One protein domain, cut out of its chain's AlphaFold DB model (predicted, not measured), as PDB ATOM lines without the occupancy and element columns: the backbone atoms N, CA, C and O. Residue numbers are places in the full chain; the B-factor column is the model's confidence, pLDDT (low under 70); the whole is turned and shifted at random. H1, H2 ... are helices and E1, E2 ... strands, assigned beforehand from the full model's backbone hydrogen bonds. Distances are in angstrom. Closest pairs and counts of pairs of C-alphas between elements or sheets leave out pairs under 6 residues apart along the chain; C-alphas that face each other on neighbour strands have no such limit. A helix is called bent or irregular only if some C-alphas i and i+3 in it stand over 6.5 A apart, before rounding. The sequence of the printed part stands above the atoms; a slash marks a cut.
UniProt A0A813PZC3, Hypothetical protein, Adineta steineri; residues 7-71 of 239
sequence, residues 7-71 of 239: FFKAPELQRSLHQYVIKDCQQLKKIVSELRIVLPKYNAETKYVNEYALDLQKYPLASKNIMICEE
ATOM      1  N   PHE A   7     -25.381  58.303 -16.237       92.88
ATOM      2  CA  PHE A   7     -26.322  57.625 -17.124       92.88
ATOM      3  C   PHE A   7     -26.204  56.106 -16.971       92.88
ATOM      4  O   PHE A   7     -25.105  55.561 -16.890       92.88
ATOM      5  N   PHE A   8     -27.334  55.410 -16.880       93.62
ATOM      6  CA  PHE A   8     -27.401  53.974 -16.630       93.62
ATOM      7  C   PHE A   8     -28.327  53.311 -17.644       93.62
ATOM      8  O   PHE A   8     -29.535  53.548 -17.609       93.62
ATOM      9  N   LYS A   9     -27.771  52.494 -18.544       92.38
ATOM     10  CA  LYS A   9     -28.508  51.938 -19.689       92.38
ATOM     11  C   LYS A   9     -28.186  50.474 -19.954       92.38
ATOM     12  O   LYS A   9     -27.092  50.000 -19.639       92.38
ATOM     13  N   ALA A  10     -29.136  49.753 -20.538       90.12
ATOM     14  CA  ALA A  10     -28.855  48.440 -21.106       90.12
ATOM     15  C   ALA A  10     -27.974  48.610 -22.363       90.12
ATOM     16  O   ALA A  10     -28.206  49.544 -23.128       90.12
ATOM     17  N   PRO A  11     -26.972  47.742 -22.595       85.75
ATOM     18  CA  PRO A  11     -26.139  47.804 -23.803       85.75
ATOM     19  C   PRO A  11     -26.841  47.285 -25.064       85.75
ATOM     20  O   PRO A  11     -26.321  47.439 -26.161       85.75
ATOM     21  N   GLU A  12     -27.973  46.600 -24.904       81.19
ATOM     22  CA  GLU A  12     -28.694  45.933 -25.985       81.19
ATOM     23  C   GLU A  12     -29.972  46.699 -26.345       81.19
ATOM     24  O   GLU A  12     -30.533  47.428 -25.525       81.19
ATOM     25  N   LEU A  13     -30.448  46.493 -27.579       64.62
ATOM     26  CA  LEU A  13     -31.609  47.153 -28.183       64.62
ATOM     27  C   LEU A  13     -32.909  46.894 -27.403       64.62
ATOM     28  O   LEU A  13     -33.711  46.033 -27.758       64.62
ATOM     29  N   GLN A  14     -33.164  47.692 -26.368       67.25
ATOM     30  CA  GLN A  14     -34.410  47.644 -25.598       67.25
ATOM     31  C   GLN A  14     -35.378  48.784 -25.941       67.25
ATOM     32  O   GLN A  14     -36.243  49.116 -25.139       67.25
ATOM     33  N   ARG A  15     -35.283  49.369 -27.146       68.56
ATOM     34  CA  ARG A  15     -36.210  50.409 -27.649       68.56
ATOM     35  C   ARG A  15     -36.396  51.569 -26.655       68.56
ATOM     36  O   ARG A  15     -37.521  51.916 -26.303       68.56
ATOM     37  N   SER A  16     -35.282  52.101 -26.157       72.50
ATOM     38  CA  SER A  16     -35.233  53.163 -25.137       72.50
ATOM     39  C   SER A  16     -35.768  52.789 -23.747       72.50
ATOM     40  O   SER A  16     -35.782  53.629 -22.848       72.50
ATOM     41  N   LEU A  17     -36.165  51.534 -23.517       80.75
ATOM     42  CA  LEU A  17     -36.465  51.047 -22.175       80.75
ATOM     43  C   LEU A  17     -35.181  50.907 -21.356       80.75
ATOM     44  O   LEU A  17     -34.092  50.681 -21.882       80.75
ATOM     45  N   HIS A  18     -35.343  51.003 -20.037       88.25
ATOM     46  CA  HIS A  18     -34.276  50.771 -19.066       88.25
ATOM     47  C   HIS A  18     -33.058  51.700 -19.217       88.25
ATOM     48  O   HIS A  18     -31.923  51.306 -18.952       88.25
ATOM     49  N   GLN A  19     -33.316  52.954 -19.591       89.31
ATOM     50  CA  GLN A  19     -32.350  54.048 -19.579       89.31
ATOM     51  C   GLN A  19     -32.699  55.021 -18.450       89.31
ATOM     52  O   GLN A  19     -33.848  55.442 -18.312       89.31
ATOM     53  N   TYR A  20     -31.721  55.357 -17.612       90.44
ATOM     54  CA  TYR A  20     -31.948  56.134 -16.399       90.44
ATOM     55  C   TYR A  20     -30.845  57.162 -16.175       90.44
ATOM     56  O   TYR A  20     -29.666  56.879 -16.363       90.44
ATOM     57  N   VAL A  21     -31.224  58.323 -15.643       92.50
ATOM     58  CA  VAL A  21     -30.289  59.227 -14.964       92.50
ATOM     59  C   VAL A  21     -30.315  58.885 -13.478       92.50
ATOM     60  O   VAL A  21     -31.330  59.082 -12.798       92.50
ATOM     61  N   ILE A  22     -29.208  58.344 -12.977       95.19
ATOM     62  CA  ILE A  22     -29.052  57.956 -11.578       95.19
ATOM     63  C   ILE A  22     -28.477  59.138 -10.808       95.19
ATOM     64  O   ILE A  22     -27.389  59.606 -11.120       95.19
ATOM     65  N   LYS A  23     -29.199  59.605  -9.791       95.50
ATOM     66  CA  LYS A  23     -28.852  60.779  -8.977       95.50
ATOM     67  C   LYS A  23     -28.242  60.419  -7.626       95.50
ATOM     68  O   LYS A  23     -27.552  61.244  -7.039       95.50
ATOM     69  N   ASP A  24     -28.490  59.205  -7.138       96.38
ATOM     70  CA  ASP A  24     -27.964  58.731  -5.862       96.38
ATOM     71  C   ASP A  24     -27.953  57.192  -5.755       96.38
ATOM     72  O   ASP A  24     -28.488  56.450  -6.588       96.38
ATOM     73  N   CYS A  25     -27.331  56.700  -4.681       96.25
ATOM     74  CA  CYS A  25     -27.172  55.271  -4.416       96.25
ATOM     75  C   CYS A  25     -28.498  54.562  -4.082       96.25
ATOM     76  O   CYS A  25     -28.645  53.366  -4.352       96.25
ATOM     77  N   GLN A  26     -29.464  55.261  -3.481       97.06
ATOM     78  CA  GLN A  26     -30.749  54.669  -3.115       97.06
ATOM     79  C   GLN A  26     -31.574  54.374  -4.371       97.06
ATOM     80  O   GLN A  26     -32.100  53.266  -4.513       97.06
ATOM     81  N   GLN A  27     -31.619  55.322  -5.307       96.31
ATOM     82  CA  GLN A  27     -32.240  55.159  -6.617       96.31
ATOM     83  C   GLN A  27     -31.597  54.001  -7.387       96.31
ATOM     84  O   GLN A  27     -32.311  53.133  -7.890       96.31
ATOM     85  N   LEU A  28     -30.259  53.938  -7.417       96.38
ATOM     86  CA  LEU A  28     -29.531  52.853  -8.078       96.38
ATOM     87  C   LEU A  28     -29.927  51.479  -7.526       96.38
ATOM     88  O   LEU A  28     -30.247  50.575  -8.294       96.38
ATOM     89  N   LYS A  29     -29.937  51.317  -6.196       96.75
ATOM     90  CA  LYS A  29     -30.304  50.048  -5.546       96.75
ATOM     91  C   LYS A  29     -31.713  49.603  -5.926       96.75
ATOM     92  O   LYS A  29     -31.911  48.422  -6.213       96.75
ATOM     93  N   LYS A  30     -32.666  50.539  -5.953       97.25
ATOM     94  CA  LYS A  30     -34.046  50.264  -6.359       97.25
ATOM     95  C   LYS A  30     -34.101  49.774  -7.808       97.25
ATOM     96  O   LYS A  30     -34.561  48.659  -8.045       97.25
ATOM     97  N   ILE A  31     -33.552  50.544  -8.745       96.00
ATOM     98  CA  ILE A  31     -33.565  50.208 -10.178       96.00
ATOM     99  C   ILE A  31     -32.871  48.864 -10.433       96.00
ATOM    100  O   ILE A  31     -33.418  48.003 -11.113       96.00
ATOM    101  N   VAL A  32     -31.704  48.621  -9.830       95.88
ATOM    102  CA  VAL A  32     -30.986  47.342  -9.977       95.88
ATOM    103  C   VAL A  32     -31.812  46.161  -9.457       95.88
ATOM    104  O   VAL A  32     -31.774  45.085 -10.055       95.88
ATOM    105  N   SER A  33     -32.561  46.329  -8.362       96.31
ATOM    106  CA  SER A  33     -33.420  45.261  -7.835       96.31
ATOM    107  C   SER A  33     -34.546  44.885  -8.802       96.31
ATOM    108  O   SER A  33     -34.803  43.699  -8.999       96.31
ATOM    109  N   GLU A  34     -35.138  45.875  -9.471       95.12
ATOM    110  CA  GLU A  34     -36.167  45.680 -10.495       95.12
ATOM    111  C   GLU A  34     -35.562  45.022 -11.748       95.12
ATOM    112  O   GLU A  34     -36.057  43.997 -12.224       95.12
ATOM    113  N   LEU A  35     -34.424  45.538 -12.227       94.25
ATOM    114  CA  LEU A  35     -33.718  45.043 -13.413       94.25
ATOM    115  C   LEU A  35     -33.281  43.582 -13.301       94.25
ATOM    116  O   LEU A  35     -33.341  42.853 -14.289       94.25
ATOM    117  N   ARG A  36     -32.902  43.111 -12.107       94.56
ATOM    118  CA  ARG A  36     -32.572  41.689 -11.879       94.56
ATOM    119  C   ARG A  36     -33.720  40.746 -12.230       94.56
ATOM    120  O   ARG A  36     -33.465  39.606 -12.608       94.56
ATOM    121  N   ILE A  37     -34.958  41.214 -12.098       94.25
ATOM    122  CA  ILE A  37     -36.162  40.433 -12.377       94.25
ATOM    123  C   ILE A  37     -36.541  40.547 -13.856       94.25
ATOM    124  O   ILE A  37     -36.930  39.550 -14.467       94.25
ATOM    125  N   VAL A  38     -36.438  41.747 -14.437       91.88
ATOM    126  CA  VAL A  38     -36.954  42.009 -15.791       91.88
ATOM    127  C   VAL A  38     -35.945  41.723 -16.902       91.88
ATOM    128  O   VAL A  38     -36.321  41.090 -17.888       91.88
ATOM    129  N   LEU A  39     -34.664  42.084 -16.742       90.88
ATOM    130  CA  LEU A  39     -33.654  41.941 -17.802       90.88
ATOM    131  C   LEU A  39     -33.528  40.522 -18.370       90.88
ATOM    132  O   LEU A  39     -33.444  40.407 -19.589       90.88
ATOM    133  N   PRO A  40     -33.564  39.430 -17.571       92.00
ATOM    134  CA  PRO A  40     -33.495  38.082 -18.132       92.00
ATOM    135  C   PRO A  40     -34.584  37.792 -19.171       92.00
ATOM    136  O   PRO A  40     -34.335  37.026 -20.095       92.00
ATOM    137  N   LYS A  41     -35.773  38.391 -19.017       90.25
ATOM    138  CA  LYS A  41     -36.891  38.218 -19.951       90.25
ATOM    139  C   LYS A  41     -36.676  39.031 -21.220       90.25
ATOM    140  O   LYS A  41     -36.838  38.496 -22.307       90.25
ATOM    141  N   TYR A  42     -36.277  40.294 -21.076       88.06
ATOM    142  CA  TYR A  42     -36.044  41.177 -22.219       88.06
ATOM    143  C   TYR A  42     -34.825  40.763 -23.057       88.06
ATOM    144  O   TYR A  42     -34.860  40.897 -24.273       88.06
ATOM    145  N   ASN A  43     -33.779  40.210 -22.435       90.06
ATOM    146  CA  ASN A  43     -32.552  39.811 -23.137       90.06
ATOM    147  C   ASN A  43     -32.586  38.365 -23.650       90.06
ATOM    148  O   ASN A  43     -31.585  37.901 -24.188       90.06
ATOM    149  N   ALA A  44     -33.676  37.617 -23.452       89.94
ATOM    150  CA  ALA A  44     -33.714  36.194 -23.789       89.94
ATOM    151  C   ALA A  44     -33.399  35.943 -25.276       89.94
ATOM    152  O   ALA A  44     -32.574  35.089 -25.596       89.94
ATOM    153  N   GLU A  45     -34.002  36.728 -26.171       88.38
ATOM    154  CA  GLU A  45     -33.800  36.604 -27.619       88.38
ATOM    155  C   GLU A  45     -32.404  37.062 -28.048       88.38
ATOM    156  O   GLU A  45     -31.708  36.335 -28.756       88.38
ATOM    157  N   THR A  46     -31.951  38.227 -27.577       88.81
ATOM    158  CA  THR A  46     -30.615  38.740 -27.912       88.81
ATOM    159  C   THR A  46     -29.520  37.787 -27.450       88.81
ATOM    160  O   THR A  46     -28.582  37.519 -28.194       88.81
ATOM    161  N   LYS A  47     -29.662  37.190 -26.263       90.25
ATOM    162  CA  LYS A  47     -28.711  36.191 -25.769       90.25
ATOM    163  C   LYS A  47     -28.679  34.940 -26.618       90.25
ATOM    164  O   LYS A  47     -27.594  34.454 -26.899       90.25
ATOM    165  N   TYR A  48     -29.836  34.450 -27.053       91.12
ATOM    166  CA  TYR A  48     -29.888  33.315 -27.966       91.12
ATOM    167  C   TYR A  48     -29.106  33.603 -29.258       91.12
ATOM    168  O   TYR A  48     -28.309  32.779 -29.705       91.12
ATOM    169  N   VAL A  49     -29.266  34.806 -29.823       91.38
ATOM    170  CA  VAL A  49     -28.496  35.236 -31.001       91.38
ATOM    171  C   VAL A  49     -27.005  35.354 -30.681       91.38
ATOM    172  O   VAL A  49     -26.186  34.854 -31.446       91.38
ATOM    173  N   ASN A  50     -26.640  35.963 -29.551       92.44
ATOM    174  CA  ASN A  50     -25.248  36.123 -29.132       92.44
ATOM    175  C   ASN A  50     -24.552  34.772 -28.925       92.44
ATOM    176  O   ASN A  50     -23.420  34.602 -29.364       92.44
ATOM    177  N   GLU A  51     -25.217  33.806 -28.291       92.44
ATOM    178  CA  GLU A  51     -24.684  32.458 -28.068       92.44
ATOM    179  C   GLU A  51     -24.436  31.704 -29.378       92.44
ATOM    180  O   GLU A  51     -23.498  30.915 -29.466       92.44
ATOM    181  N   TYR A  52     -25.249  31.970 -30.400       93.75
ATOM    182  CA  TYR A  52     -25.082  31.391 -31.730       93.75
ATOM    183  C   TYR A  52     -24.015  32.112 -32.570       93.75
ATOM    184  O   TYR A  52     -23.256  31.470 -33.295       93.75
ATOM    185  N   ALA A  53     -23.977  33.445 -32.514       93.38
ATOM    186  CA  ALA A  53     -23.215  34.275 -33.446       93.38
ATOM    187  C   ALA A  53     -21.837  34.711 -32.927       93.38
ATOM    188  O   ALA A  53     -20.990  35.111 -33.728       93.38
ATOM    189  N   LEU A  54     -21.605  34.680 -31.612       94.38
ATOM    190  CA  LEU A  54     -20.397  35.220 -30.993       94.38
ATOM    191  C   LEU A  54     -19.554  34.131 -30.332       94.38
ATOM    192  O   LEU A  54     -20.052  33.200 -29.705       94.38
ATOM    193  N   ASP A  55     -18.237  34.317 -30.390       95.94
ATOM    194  CA  ASP A  55     -17.307  33.595 -29.529       95.94
ATOM    195  C   ASP A  55     -17.439  34.121 -28.091       95.94
ATOM    196  O   ASP A  55     -16.899  35.171 -27.742       95.94
ATOM    197  N   LEU A  56     -18.166  33.393 -27.244       95.62
ATOM    198  CA  LEU A  56     -18.403  33.787 -25.852       95.62
ATOM    199  C   LEU A  56     -17.168  33.662 -24.954       95.62
ATOM    200  O   LEU A  56     -17.174  34.214 -23.854       95.62
ATOM    201  N   GLN A  57     -16.113  32.960 -25.377       95.81
ATOM    202  CA  GLN A  57     -14.845  32.997 -24.644       95.81
ATOM    203  C   GLN A  57     -14.167  34.347 -24.861       95.81
ATOM    204  O   GLN A  57     -13.657  34.946 -23.914       95.81
ATOM    205  N   LYS A  58     -14.228  34.856 -26.095       96.44
ATOM    206  CA  LYS A  58     -13.732  36.187 -26.452       96.44
ATOM    207  C   LYS A  58     -14.643  37.315 -25.951       96.44
ATOM    208  O   LYS A  58     -14.143  38.356 -25.530       96.44
ATOM    209  N   TYR A  59     -15.960  37.109 -25.959       93.94
ATOM    210  CA  TYR A  59     -16.974  38.107 -25.596       93.94
ATOM    211  C   TYR A  59     -17.894  37.613 -24.466       93.94
ATOM    212  O   TYR A  59     -19.109  37.490 -24.645       93.94
ATOM    213  N   PRO A  60     -17.361  37.359 -23.258       93.81
ATOM    214  CA  PRO A  60     -18.114  36.706 -22.185       93.81
ATOM    215  C   PRO A  60     -19.305  37.527 -21.677       93.81
ATOM    216  O   PRO A  60     -20.277  36.959 -21.168       93.81
ATOM    217  N   LEU A  61     -19.256  38.856 -21.832       93.19
ATOM    218  CA  LEU A  61     -20.329  39.762 -21.424       93.19
ATOM    219  C   LEU A  61     -21.597  39.617 -22.274       93.19
ATOM    220  O   LEU A  61     -22.677  39.867 -21.750       93.19
ATOM    221  N   ALA A  62     -21.494  39.132 -23.516       92.38
ATOM    222  CA  ALA A  62     -22.636  38.980 -24.423       92.38
ATOM    223  C   ALA A  62     -23.676  37.944 -23.943       92.38
ATOM    224  O   ALA A  62     -24.816  37.936 -24.397       92.38
ATOM    225  N   SER A  63     -23.300  37.083 -22.989       91.06
ATOM    226  CA  SER A  63     -24.198  36.107 -22.348       91.06
ATOM    227  C   SER A  63     -24.839  36.619 -21.046       91.06
ATOM    228  O   SER A  63     -25.676  35.952 -20.424       91.06
ATOM    229  N   LYS A  64     -24.433  37.797 -20.556       92.31
ATOM    230  CA  LYS A  64     -24.778  38.294 -19.216       92.31
ATOM    231  C   LYS A  64     -25.881  39.346 -19.278       92.31
ATOM    232  O   LYS A  64     -26.018  40.083 -20.241       92.31
ATOM    233  N   ASN A  65     -26.677  39.431 -18.210       92.25
ATOM    234  CA  ASN A  65     -27.549  40.590 -18.003       92.25
ATOM    235  C   ASN A  65     -26.700  41.692 -17.379       92.25
ATOM    236  O   ASN A  65     -26.400  41.624 -16.185       92.25
ATOM    237  N   ILE A  66     -26.282  42.655 -18.189       92.38
ATOM    238  CA  ILE A  66     -25.449  43.769 -17.745       92.38
ATOM    239  C   ILE A  66     -26.140  45.098 -18.021       92.38
ATOM    240  O   ILE A  66     -27.062  45.189 -18.827       92.38
ATOM    241  N   MET A  67     -25.648  46.116 -17.334       93.88
ATOM    242  CA  MET A  67     -25.981  47.513 -17.548       93.88
ATOM    243  C   MET A  67     -24.667  48.283 -17.649       93.88
ATOM    244  O   MET A  67     -23.688  47.913 -16.995       93.88
ATOM    245  N   ILE A  68     -24.649  49.343 -18.445       93.38
ATOM    246  CA  ILE A  68     -23.526  50.270 -18.560       93.38
ATOM    247  C   ILE A  68     -23.809  51.473 -17.658       93.38
ATOM    248  O   ILE A  68     -24.930  51.982 -17.642       93.38
ATOM    249  N   CYS A  69     -22.792  51.915 -16.917       94.56
ATOM    250  CA  CYS A  69     -22.778  53.216 -16.257       94.56
ATOM    251  C   CYS A  69     -21.853  54.153 -17.042       94.56
ATOM    252  O   CYS A  69     -20.687  53.817 -17.247       94.56
ATOM    253  N   GLU A  70     -22.349  55.320 -17.435       93.25
ATOM    254  CA  GLU A  70     -21.635  56.315 -18.240       93.25
ATOM    255  C   GLU A  70     -21.726  57.690 -17.579       93.25
ATOM    256  O   GLU A  70     -22.640  57.953 -16.798       93.25
ATOM    257  N   GLU A  71     -20.789  58.583 -17.887       92.31
ATOM    258  CA  GLU A  71     -20.891  59.985 -17.473       92.31
ATOM    259  C   GLU A  71     -22.225  60.588 -17.939       92.31
ATOM    260  O   GLU A  71     -22.673  60.353 -19.062       92.31
TER     261      GLU A  71
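What this domain is: This is residues 7 to 71 of the 239 residues of the protein "Hypothetical protein" of Adineta steineri (UniProt A0A813PZC3). A small three-stranded sheet of E2, E1 and E3 lies toward one end of an elongated domain, and the two longer helices, H1 and H2, follow one another in an arc that starts beside the sheet and leads away from it. Short H3 packs on H2 at the far end, and from there the chain folds back to the sheet, where E3 lines up beside E1; the contacts between the helices and the sheet are few. The printed part has 65 residues, with three named helices and three named strands in the order E1, E2, H1, H2, H3, E3; the class is mixed, helices and strands. The sheet runs E2, E1, E3 and is antiparallel. The whole is only just compact, close to loose, with a radius of gyration of the C-alphas of 12.7 A and spans of 37 by 23 by 19 A.

Where its parts are: E1 is residues 7 to 9, with C-alpha 7 at (-26.322, 57.625, -17.124). E2 is residues 20 to 22. H1 is residues 25 to 42, 24.4 A from first to last C-alpha, beginning at C-alpha 25 at (-27.172, 55.271, -4.416). H1 has a kink of 45 degrees near residue 36 and is irregular, but only just: C-alphas 37 and 40 are 6.8 A apart. H2 is residues 44 to 53, 14.4 A long. H3 is residues 60 to 63. E3 is residues 68 to 71, 10.1 A long, ending at C-alpha 71 at (-20.891, 59.985, -17.473).

How they stand to each other: E1 is the inner strand of the sheet, and E2 and E3 are its edge strands. E1 and E2 form a hairpin, antiparallel at 138 degrees, with N 8 and O 20 within hydrogen-bond range at 2.8 A. E1 and E3 are antiparallel at 159 degrees, with N 7 and O 70 at 2.8 A and N 9 and O 68 at 3.0 A. H1 is on the sheet but only grazes it, with its residues 27 to 31; the closest C-alphas of E2 and H1 are those of Ile 22 and Leu 28, 6.2 A apart. H1 and H2 meet only through their link. H2 and H3 touch, and their closest C-alphas are those of Lys 47 and Ser 63, 5.7 A apart. H2 and H3 are not on the sheet, and H1 and H3 are apart. In H2 every O i to N i+4 pair is within hydrogen-bond range, in H1 11 of 14 are, and H3 is too short for such a pair.

The domain as a whole: The two C-alphas farthest apart are those of Asp 24 and Tyr 52, at 37.7 A, while those of the first and last printed residues, Phe 7 and Glu 71, are 5.9 A apart. The printed part has no cut and no long link. The mean pLDDT of the printed part is 91.2; residues 13 to 15, in the short link between E1 and E2, are under 70.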